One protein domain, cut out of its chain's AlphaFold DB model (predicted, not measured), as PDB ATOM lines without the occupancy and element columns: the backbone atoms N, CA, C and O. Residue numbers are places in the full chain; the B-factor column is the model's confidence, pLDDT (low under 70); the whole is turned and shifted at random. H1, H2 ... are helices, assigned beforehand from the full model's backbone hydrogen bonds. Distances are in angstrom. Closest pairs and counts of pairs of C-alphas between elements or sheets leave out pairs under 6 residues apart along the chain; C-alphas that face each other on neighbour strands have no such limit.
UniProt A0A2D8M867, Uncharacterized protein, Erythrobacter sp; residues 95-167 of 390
ATOM      1  N   GLY A  95     -14.737  15.275 -25.387       33.12
ATOM      2  CA  GLY A  95     -14.879  16.556 -24.670       33.12
ATOM      3  C   GLY A  95     -14.219  17.796 -25.317       33.12
ATOM      4  O   GLY A  95     -14.465  18.909 -24.873       33.12
ATOM      5  N   SER A  96     -13.385  17.633 -26.345       39.75
ATOM      6  CA  SER A  96     -12.760  18.682 -27.161       39.75
ATOM      7  C   SER A  96     -13.426  18.868 -28.520       39.75
ATOM      8  O   SER A  96     -13.367  19.970 -29.032       39.75
ATOM      9  N   GLU A  97     -14.067  17.848 -29.101       34.06
ATOM     10  CA  GLU A  97     -14.807  18.013 -30.360       34.06
ATOM     11  C   GLU A  97     -16.168  18.663 -30.107       34.06
ATOM     12  O   GLU A  97     -16.482  19.605 -30.807       34.06
ATOM     13  N   ILE A  98     -16.887  18.304 -29.030       38.44
ATOM     14  CA  ILE A  98     -18.040  19.093 -28.556       38.44
ATOM     15  C   ILE A  98     -17.560  20.472 -28.097       38.44
ATOM     16  O   ILE A  98     -18.150  21.466 -28.452       38.44
ATOM     17  N   SER A  99     -16.413  20.601 -27.422       45.31
ATOM     18  CA  SER A  99     -15.903  21.938 -27.082       45.31
ATOM     19  C   SER A  99     -15.435  22.738 -28.301       45.31
ATOM     20  O   SER A  99     -15.519  23.950 -28.247       45.31
ATOM     21  N   ARG A 100     -14.919  22.134 -29.375       40.62
ATOM     22  CA  ARG A 100     -14.478  22.832 -30.595       40.62
ATOM     23  C   ARG A 100     -15.623  23.064 -31.561       40.62
ATOM     24  O   ARG A 100     -15.531  24.057 -32.257       40.62
ATOM     25  N   ALA A 101     -16.619  22.179 -31.605       41.94
ATOM     26  CA  ALA A 101     -17.882  22.329 -32.316       41.94
ATOM     27  C   ALA A 101     -18.733  23.363 -31.598       41.94
ATOM     28  O   ALA A 101     -18.988  24.360 -32.218       41.94
ATOM     29  N   SER A 102     -18.971  23.282 -30.288       45.84
ATOM     30  CA  SER A 102     -19.685  24.321 -29.534       45.84
ATOM     31  C   SER A 102     -18.928  25.646 -29.471       45.84
ATOM     32  O   SER A 102     -19.544  26.694 -29.560       45.84
ATOM     33  N   ILE A 103     -17.588  25.658 -29.383       48.34
ATOM     34  CA  ILE A 103     -16.830  26.915 -29.542       48.34
ATOM     35  C   ILE A 103     -16.834  27.373 -31.005       48.34
ATOM     36  O   ILE A 103     -16.818  28.572 -31.228       48.34
ATOM     37  N   ARG A 104     -16.851  26.473 -32.002       46.47
ATOM     38  CA  ARG A 104     -17.039  26.870 -33.405       46.47
ATOM     39  C   ARG A 104     -18.436  27.393 -33.635       46.47
ATOM     40  O   ARG A 104     -18.497  28.433 -34.217       46.47
ATOM     41  N   GLU A 105     -19.494  26.762 -33.168       47.72
ATOM     42  CA  GLU A 105     -20.889  27.184 -33.272       47.72
ATOM     43  C   GLU A 105     -21.060  28.551 -32.599       47.72
ATOM     44  O   GLU A 105     -21.625  29.465 -33.195       47.72
ATOM     45  N   VAL A 106     -20.434  28.754 -31.430       48.72
ATOM     46  CA  VAL A 106     -20.331  30.072 -30.780       48.72
ATOM     47  C   VAL A 106     -19.482  31.065 -31.600       48.72
ATOM     48  O   VAL A 106     -19.744  32.260 -31.557       48.72
ATOM     49  N   ALA A 107     -18.483  30.608 -32.368       43.53
ATOM     50  CA  ALA A 107     -17.560  31.456 -33.138       43.53
ATOM     51  C   ALA A 107     -17.929  31.722 -34.607       43.53
ATOM     52  O   ALA A 107     -17.528  32.742 -35.159       43.53
ATOM     53  N   SER A 108     -18.607  30.787 -35.262       42.88
ATOM     54  CA  SER A 108     -18.955  30.754 -36.681       42.88
ATOM     55  C   SER A 108     -20.356  31.293 -36.903       42.88
ATOM     56  O   SER A 108     -20.683  31.621 -38.038       42.88
ATOM     57  N   GLY A 109     -21.168  31.411 -35.844       44.03
ATOM     58  CA  GLY A 109     -22.533  31.908 -35.955       44.03
ATOM     59  C   GLY A 109     -23.386  31.070 -36.908       44.03
ATOM     60  O   GLY A 109     -24.356  31.595 -37.439       44.03
ATOM     61  N   GLU A 110     -23.039  29.797 -37.145       41.69
ATOM     62  CA  GLU A 110     -23.781  28.926 -38.071       41.69
ATOM     63  C   GLU A 110     -25.216  28.641 -37.582       41.69
ATOM     64  O   GLU A 110     -26.081  28.397 -38.415       41.69
ATOM     65  N   ASP A 111     -25.488  28.820 -36.280       42.19
ATOM     66  CA  ASP A 111     -26.841  28.851 -35.690       42.19
ATOM     67  C   ASP A 111     -27.324  30.275 -35.318       42.19
ATOM     68  O   ASP A 111     -28.327  30.449 -34.633       42.19
ATOM     69  N   GLY A 112     -26.613  31.330 -35.732       40.59
ATOM     70  CA  GLY A 112     -27.028  32.729 -35.553       40.59
ATOM     71  C   GLY A 112     -27.015  33.280 -34.118       40.59
ATOM     72  O   GLY A 112     -27.306  34.459 -33.938       40.59
ATOM     73  N   ALA A 113     -26.660  32.486 -33.103       46.69
ATOM     74  CA  ALA A 113     -26.965  32.859 -31.722       46.69
ATOM     75  C   ALA A 113     -25.932  33.770 -31.021       46.69
ATOM     76  O   ALA A 113     -26.356  34.637 -30.267       46.69
ATOM     77  N   HIS A 114     -24.607  33.656 -31.242       53.41
ATOM     78  CA  HIS A 114     -23.649  34.389 -30.376       53.41
ATOM     79  C   HIS A 114     -22.329  34.977 -30.963       53.41
ATOM     80  O   HIS A 114     -21.333  35.042 -30.236       53.41
ATOM     81  N   PRO A 115     -22.263  35.528 -32.195       54.75
ATOM     82  CA  PRO A 115     -21.162  36.427 -32.591       54.75
ATOM     83  C   PRO A 115     -20.835  37.569 -31.588       54.75
ATOM     84  O   PRO A 115     -19.649  37.883 -31.428       54.75
ATOM     85  N   PRO A 116     -21.815  38.162 -30.862       68.56
ATOM     86  CA  PRO A 116     -21.549  39.186 -29.847       68.56
ATOM     87  C   PRO A 116     -20.685  38.692 -28.682       68.56
ATOM     88  O   PRO A 116     -19.887  39.462 -28.152       68.56
ATOM     89  N   LEU A 117     -20.784  37.409 -28.305       77.50
ATOM     90  CA  LEU A 117     -20.080  36.867 -27.138       77.50
ATOM     91  C   LEU A 117     -18.566  36.832 -27.336       77.50
ATOM     92  O   LEU A 117     -17.815  37.165 -26.420       77.50
ATOM     93  N   LEU A 118     -18.094  36.448 -28.526       76.38
ATOM     94  CA  LEU A 118     -16.659  36.487 -28.817       76.38
ATOM     95  C   LEU A 118     -16.129  37.910 -28.890       76.38
ATOM     96  O   LEU A 118     -15.025  38.161 -28.408       76.38
ATOM     97  N   GLY A 119     -16.907  38.820 -29.481       80.56
ATOM     98  CA  GLY A 119     -16.593  40.245 -29.501       80.56
ATOM     99  C   GLY A 119     -16.412  40.775 -28.083       80.56
ATOM    100  O   GLY A 119     -15.350  41.304 -27.771       80.56
ATOM    101  N   LEU A 120     -17.384  40.506 -27.210       83.62
ATOM    102  CA  LEU A 120     -17.375  40.923 -25.812       83.62
ATOM    103  C   LEU A 120     -16.210  40.309 -25.023       83.62
ATOM    104  O   LEU A 120     -15.473  41.027 -24.355       83.62
ATOM    105  N   VAL A 121     -15.986  38.992 -25.119       86.06
ATOM    106  CA  VAL A 121     -14.847  38.330 -24.453       86.06
ATOM    107  C   VAL A 121     -13.528  38.939 -24.917       86.06
ATOM    108  O   VAL A 121     -12.651  39.218 -24.099       86.06
ATOM    109  N   ARG A 122     -13.368  39.138 -26.228       85.81
ATOM    110  CA  ARG A 122     -12.154  39.712 -26.805       85.81
ATOM    111  C   ARG A 122     -11.950  41.150 -26.346       85.81
ATOM    112  O   ARG A 122     -10.837  41.494 -25.968       85.81
ATOM    113  N   GLU A 123     -13.002  41.957 -26.356       85.06
ATOM    114  CA  GLU A 123     -12.986  43.345 -25.900       85.06
ATOM    115  C   GLU A 123     -12.591  43.438 -24.424       85.06
ATOM    116  O   GLU A 123     -11.658  44.165 -24.089       85.06
ATOM    117  N   ILE A 124     -13.206  42.630 -23.553       87.06
ATOM    118  CA  ILE A 124     -12.845  42.563 -22.132       87.06
ATOM    119  C   ILE A 124     -11.375  42.182 -21.968       87.06
ATOM    120  O   ILE A 124     -10.665  42.807 -21.195       87.06
ATOM    121  N   LEU A 125     -10.885  41.178 -22.699       86.75
ATOM    122  CA  LEU A 125      -9.493  40.740 -22.576       86.75
ATOM    123  C   LEU A 125      -8.480  41.773 -23.092       86.75
ATOM    124  O   LEU A 125      -7.353  41.798 -22.597       86.75
ATOM    125  N   LEU A 126      -8.856  42.593 -24.076       83.06
ATOM    126  CA  LEU A 126      -8.018  43.674 -24.601       83.06
ATOM    127  C   LEU A 126      -8.021  44.904 -23.683       83.06
ATOM    128  O   LEU A 126      -6.975  45.528 -23.523       83.06
ATOM    129  N   ASN A 127      -9.162  45.223 -23.066       83.50
ATOM    130  CA  ASN A 127      -9.320  46.383 -22.185       83.50
ATOM    131  C   ASN A 127      -8.899  46.099 -20.733       83.50
ATOM    132  O   ASN A 127      -8.338  46.971 -20.073       83.50
ATOM    133  N   ASP A 128      -9.126  44.880 -20.240       81.25
ATOM    134  CA  ASP A 128      -8.807  44.447 -18.878       81.25
ATOM    135  C   ASP A 128      -8.221  43.021 -18.847       81.25
ATOM    136  O   ASP A 128      -8.839  42.022 -18.457       81.25
ATOM    137  N   GLY A 129      -6.944  42.924 -19.221       74.50
ATOM    138  CA  GLY A 129      -6.186  41.673 -19.157       74.50
ATOM    139  C   GLY A 129      -5.938  41.145 -17.732       74.50
ATOM    140  O   GLY A 129      -5.431  40.024 -17.584       74.50
ATOM    141  N   SER A 130      -6.277  41.912 -16.686       79.56
ATOM    142  CA  SER A 130      -6.023  41.552 -15.285       79.56
ATOM    143  C   SER A 130      -7.052  40.567 -14.725       79.56
ATOM    144  O   SER A 130      -6.723  39.762 -13.848       79.56
ATOM    145  N   MET A 131      -8.271  40.568 -15.275       83.00
ATOM    146  CA  MET A 131      -9.340  39.675 -14.837       83.00
ATOM    147  C   MET A 131      -8.943  38.205 -15.002       83.00
ATOM    148  O   MET A 131      -8.389  37.789 -16.023       83.00
ATOM    149  N   SER A 132      -9.276  37.376 -14.016       85.06
ATOM    150  CA  SER A 132      -9.159  35.922 -14.147       85.06
ATOM    151  C   SER A 132     -10.170  35.374 -15.158       85.06
ATOM    152  O   SER A 132     -11.242  35.944 -15.368       85.06
ATOM    153  N   ASN A 133      -9.890  34.196 -15.728       86.75
ATOM    154  CA  ASN A 133     -10.810  33.546 -16.671       86.75
ATOM    155  C   ASN A 133     -12.219  33.348 -16.081       86.75
ATOM    156  O   ASN A 133     -13.207  33.435 -16.802       86.75
ATOM    157  N   GLY A 134     -12.311  33.087 -14.771       87.44
ATOM    158  CA  GLY A 134     -13.580  32.926 -14.063       87.44
ATOM    159  C   GLY A 134     -14.355  34.233 -13.902       87.44
ATOM    160  O   GLY A 134     -15.578  34.212 -14.006       87.44
ATOM    161  N   GLN A 135     -13.657  35.353 -13.686       90.25
ATOM    162  CA  GLN A 135     -14.275  36.678 -13.605       90.25
ATOM    163  C   GLN A 135     -14.812  37.119 -14.963       90.25
ATOM    164  O   GLN A 135     -15.961  37.531 -15.032       90.25
ATOM    165  N   VAL A 136     -14.032  36.960 -16.039       89.62
ATOM    166  CA  VAL A 136     -14.503  37.272 -17.400       89.62
ATOM    167  C   VAL A 136     -15.696  36.388 -17.761       89.62
ATOM    168  O   VAL A 136     -16.711  36.888 -18.222       89.62
ATOM    169  N   ALA A 137     -15.621  35.080 -17.491       90.19
ATOM    170  CA  ALA A 137     -16.728  34.162 -17.759       90.19
ATOM    171  C   ALA A 137     -17.999  34.509 -16.968       90.19
ATOM    172  O   ALA A 137     -19.097  34.363 -17.494       90.19
ATOM    173  N   ARG A 138     -17.861  34.956 -15.712       92.31
ATOM    174  CA  ARG A 138     -18.993  35.428 -14.906       92.31
ATOM    175  C   ARG A 138     -19.571  36.717 -15.487       92.31
ATOM    176  O   ARG A 138     -20.759  36.752 -15.746       92.31
ATOM    177  N   PHE A 139     -18.728  37.705 -15.778       91.75
ATOM    178  CA  PHE A 139     -19.149  38.976 -16.367       91.75
ATOM    179  C   PHE A 139     -19.914  38.777 -17.681       91.75
ATOM    180  O   PHE A 139     -20.973  39.353 -17.875       91.75
ATOM    181  N   VAL A 140     -19.403  37.914 -18.561       90.12
ATOM    182  CA  VAL A 140     -20.054  37.592 -19.838       90.12
ATOM    183  C   VAL A 140     -21.419  36.938 -19.621       90.12
ATOM    184  O   VAL A 140     -22.365  37.280 -20.316       90.12
ATOM    185  N   ARG A 141     -21.540  36.039 -18.640       90.25
ATOM    186  CA  ARG A 141     -22.813  35.395 -18.294       90.25
ATOM    187  C   ARG A 141     -23.816  36.359 -17.656       90.25
ATOM    188  O   ARG A 141     -25.011  36.221 -17.877       90.25
ATOM    189  N   ASP A 142     -23.334  37.306 -16.860       90.00
ATOM    190  CA  ASP A 142     -24.178  38.333 -16.246       90.00
ATOM    191  C   ASP A 142     -24.676  39.339 -17.306       90.00
ATOM    192  O   ASP A 142     -25.772  39.877 -17.177       90.00
ATOM    193  N   ALA A 143     -23.884  39.574 -18.361       87.38
ATOM    194  CA  ALA A 143     -24.219  40.457 -19.478       87.38
ATOM    195  C   ALA A 143     -25.110  39.802 -20.553       87.38
ATOM    196  O   ALA A 143     -25.868  40.508 -21.215       87.38
ATOM    197  N   ASP A 144     -25.024  38.481 -20.730       85.19
ATOM    198  CA  ASP A 144     -25.821  37.704 -21.683       85.19
ATOM    199  C   ASP A 144     -26.416  36.463 -20.979       85.19
ATOM    200  O   ASP A 144     -25.716  35.457 -20.800       85.19
ATOM    201  N   PRO A 145     -27.697  36.516 -20.557       84.31
ATOM    202  CA  PRO A 145     -28.373  35.404 -19.888       84.31
ATOM    203  C   PRO A 145     -28.456  34.115 -20.717       84.31
ATOM    204  O   PRO A 145     -28.558  33.035 -20.130       84.31
ATOM    205  N   ASP A 146     -28.383  34.219 -22.047       84.69
ATOM    206  CA  ASP A 146     -28.424  33.082 -22.970       84.69
ATOM    207  C   ASP A 146     -27.027  32.475 -23.201       84.69
ATOM    208  O   ASP A 146     -26.877  31.460 -23.888       84.69
ATOM    209  N   ALA A 147     -25.981  33.052 -22.596       84.25
ATOM    210  CA  ALA A 147     -24.626  32.543 -22.714       84.25
ATOM    211  C   ALA A 147     -24.486  31.106 -22.157       84.25
ATOM    212  O   ALA A 147     -25.148  30.720 -21.186       84.25
ATOM    213  N   PRO A 148     -23.549  30.304 -22.703       85.12
ATOM    214  CA  PRO A 148     -23.288  28.951 -22.224       85.12
ATOM    215  C   PRO A 148     -22.954  28.868 -20.728       85.12
ATOM    216  O   PRO A 148     -22.541  29.835 -20.086       85.12
ATOM    217  N   GLU A 149     -23.013  27.649 -20.182       87.69
ATOM    218  CA  GLU A 149     -22.597  27.383 -18.803       87.69
ATOM    219  C   GLU A 149     -21.203  27.972 -18.507       87.69
ATOM    220  O   GLU A 149     -20.276  27.885 -19.320       87.69
ATOM    221  N   GLN A 150     -21.025  28.515 -17.299       86.88
ATOM    222  CA  GLN A 150     -19.789  29.171 -16.867       86.88
ATOM    223  C   GLN A 150     -18.524  28.337 -17.142       86.88
ATOM    224  O   GLN A 150     -17.495  28.896 -17.512       86.88
ATOM    225  N   GLN A 151     -18.569  27.006 -17.012       82.75
ATOM    226  CA  GLN A 151     -17.414  26.152 -17.323       82.75
ATOM    227  C   GLN A 151     -17.018  26.192 -18.806       82.75
ATOM    228  O   GLN A 151     -15.829  26.146 -19.134       82.75
ATOM    229  N   THR A 152     -17.998  26.276 -19.704       84.06
ATOM    230  CA  THR A 152     -17.788  26.427 -21.147       84.06
ATOM    231  C   THR A 152     -17.226  27.808 -21.458       84.06
ATOM    232  O   THR A 152     -16.222  27.901 -22.168       84.06
ATOM    233  N   LEU A 153     -17.764  28.862 -20.835       85.50
ATOM    234  CA  LEU A 153     -17.230  30.223 -20.954       85.50
ATOM    235  C   LEU A 153     -15.784  30.325 -20.452       85.50
ATOM    236  O   LEU A 153     -14.941  30.901 -21.130       85.50
ATOM    237  N   VAL A 154     -15.429  29.695 -19.329       86.19
ATOM    238  CA  VAL A 154     -14.037  29.671 -18.837       86.19
ATOM    239  C   VAL A 154     -13.091  29.024 -19.853       86.19
ATOM    240  O   VAL A 154     -11.979  29.517 -20.065       86.19
ATOM    241  N   LYS A 155     -13.507  27.926 -20.501       82.81
ATOM    242  CA  LYS A 155     -12.712  27.281 -21.561       82.81
ATOM    243  C   LYS A 155     -12.541  28.208 -22.765       82.81
ATOM    244  O   LYS A 155     -11.439  28.270 -23.310       82.81
ATOM    245  N   LEU A 156     -13.604  28.916 -23.143       84.56
ATOM    246  CA  LEU A 156     -13.605  29.876 -24.241       84.56
ATOM    247  C   LEU A 156     -12.677  31.063 -23.956       84.56
ATOM    248  O   LEU A 156     -11.784  31.332 -24.754       84.56
ATOM    249  N   VAL A 157     -12.820  31.706 -22.795       86.94
ATOM    250  CA  VAL A 157     -11.967  32.820 -22.354       86.94
ATOM    251  C   VAL A 157     -10.501  32.402 -22.330       86.94
ATOM    252  O   VAL A 157      -9.647  33.126 -22.836       86.94
ATOM    253  N   ARG A 158     -10.189  31.212 -21.795       84.69
ATOM    254  CA  ARG A 158      -8.811  30.699 -21.788       84.69
ATOM    255  C   ARG A 158      -8.252  30.573 -23.204       84.69
ATOM    256  O   ARG A 158      -7.120  30.981 -23.440       84.69
ATOM    257  N   ARG A 159      -9.037  30.019 -24.130       83.69
ATOM    258  CA  ARG A 159      -8.633  29.873 -25.532       83.69
ATOM    259  C   ARG A 159      -8.429  31.235 -26.200       83.69
ATOM    260  O   ARG A 159      -7.398  31.436 -26.823       83.69
ATOM    261  N   MET A 160      -9.361  32.171 -26.026       85.38
ATOM    262  CA  MET A 160      -9.238  33.537 -26.549       85.38
ATOM    263  C   MET A 160      -7.994  34.239 -26.007       85.38
ATOM    264  O   MET A 160      -7.257  34.853 -26.768       85.38
ATOM    265  N   ARG A 161      -7.705  34.100 -24.709       86.56
ATOM    266  CA  ARG A 161      -6.494  34.658 -24.097       86.56
ATOM    267  C   ARG A 161      -5.218  34.064 -24.702       86.56
ATOM    268  O   ARG A 161      -4.292  34.821 -24.961       86.56
ATOM    269  N   GLN A 162      -5.184  32.753 -24.955       83.94
ATOM    270  CA  GLN A 162      -4.071  32.097 -25.656       83.94
ATOM    271  C   GLN A 162      -3.936  32.591 -27.105       83.94
ATOM    272  O   GLN A 162      -2.838  32.855 -27.570       83.94
ATOM    273  N   GLU A 163      -5.041  32.755 -27.834       85.50
ATOM    274  CA  GLU A 163      -4.999  33.268 -29.210       85.50
ATOM    275  C   GLU A 163      -4.507  34.727 -29.257       85.50
ATOM    276  O   GLU A 163      -3.684  35.072 -30.104       85.50
ATOM    277  N   LEU A 164      -4.953  35.568 -28.318       85.75
ATOM    278  CA  LEU A 164      -4.514  36.961 -28.196       85.75
ATOM    279  C   LEU A 164      -3.052  37.084 -27.748       85.75
ATOM    280  O   LEU A 164      -2.359  37.990 -28.207       85.75
ATOM    281  N   SER A 165      -2.561  36.186 -26.889       86.75
ATOM    282  CA  SER A 165      -1.165  36.225 -26.436       86.75
ATOM    283  C   SER A 165      -0.163  35.854 -27.531       86.75
ATOM    284  O   SER A 165       1.006  36.216 -27.429       86.75
ATOM    285  N   LEU A 166      -0.626  35.199 -28.601       87.94
ATOM    286  CA  LEU A 166       0.164  34.870 -29.789       87.94
ATOM    287  C   LEU A 166       0.132  35.960 -30.874       87.94
ATOM    288  O   LEU A 166       0.715  35.770 -31.946       87.94
ATOM    289  N   LEU A 167      -0.543  37.091 -30.638       88.62
ATOM    290  CA  LEU A 167      -0.461  38.242 -31.537       88.62
ATOM    291  C   LEU A 167       0.958  38.836 -31.508       88.62
ATOM    292  O   LEU A 167       1.559  38.887 -30.432       88.62
TER     293      LEU A 167
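What this domain is: This is residues 95 to 167 of the 390 residues of an uncharacterized protein of Erythrobacter sp (UniProt A0A2D8M867). Three helices, H2, H3 and H4, pack on one another in a triangle and cross steeply, making a small core. H1 stands at one side of it, its last residues meeting the first residues of H2 at a corner. The printed part has 73 residues with four named helices, H1 to H4 along the chain, and no named strand; the class is all helix. It is compact, with a radius of gyration of the C-alphas of 11.4 A, and spans 31 by 28 by 20 A.

How they stand to each other: H1, residues 95 to 108, touches H2, residues 115 to 127, with residues 106 to 108 and 115 to 118 alone; the closest C-alphas, of Ala 107 and Pro 115, are 6.2 A apart, and the lines are about perpendicular at 85 degrees. H2 is the hub, touching the three other helices. H3, residues 133 to 143, touches H2 at a steep tilt of 51 degrees, opposite ways, closest at C-alphas Val 121 and Val 140, 7.0 A. H4, residues 150 to 165, touches H3 at 63 degrees, a steep tilt, opposite ways, closest at C-alphas Ala 137 and Leu 153, 5.1 A. Residues 157 to 161 of H4 touch residues 121 to 125 of H2. H1 and H4 are close but not clearly touching; H1 and H3 are apart. Every O i to N i+4 pair is within hydrogen-bond range in H2, H3 and H4, and 9 of 10 in H1.

Where its parts are: H1 begins at C-alpha 95, (-14.879, 16.556, -24.670), and is 19.0 A long. H2 measures 18.6 A and H3 15.3 A. H4, 22.1 A, ends at C-alpha 165, (-1.165, 36.225, -26.436).

The domain as a whole: The C-alphas farthest apart, of Asp 111 and Ser 130, are 31.8 A apart. The printed part has no cut and no long link. Residues 95 to 116 have pLDDT under 70.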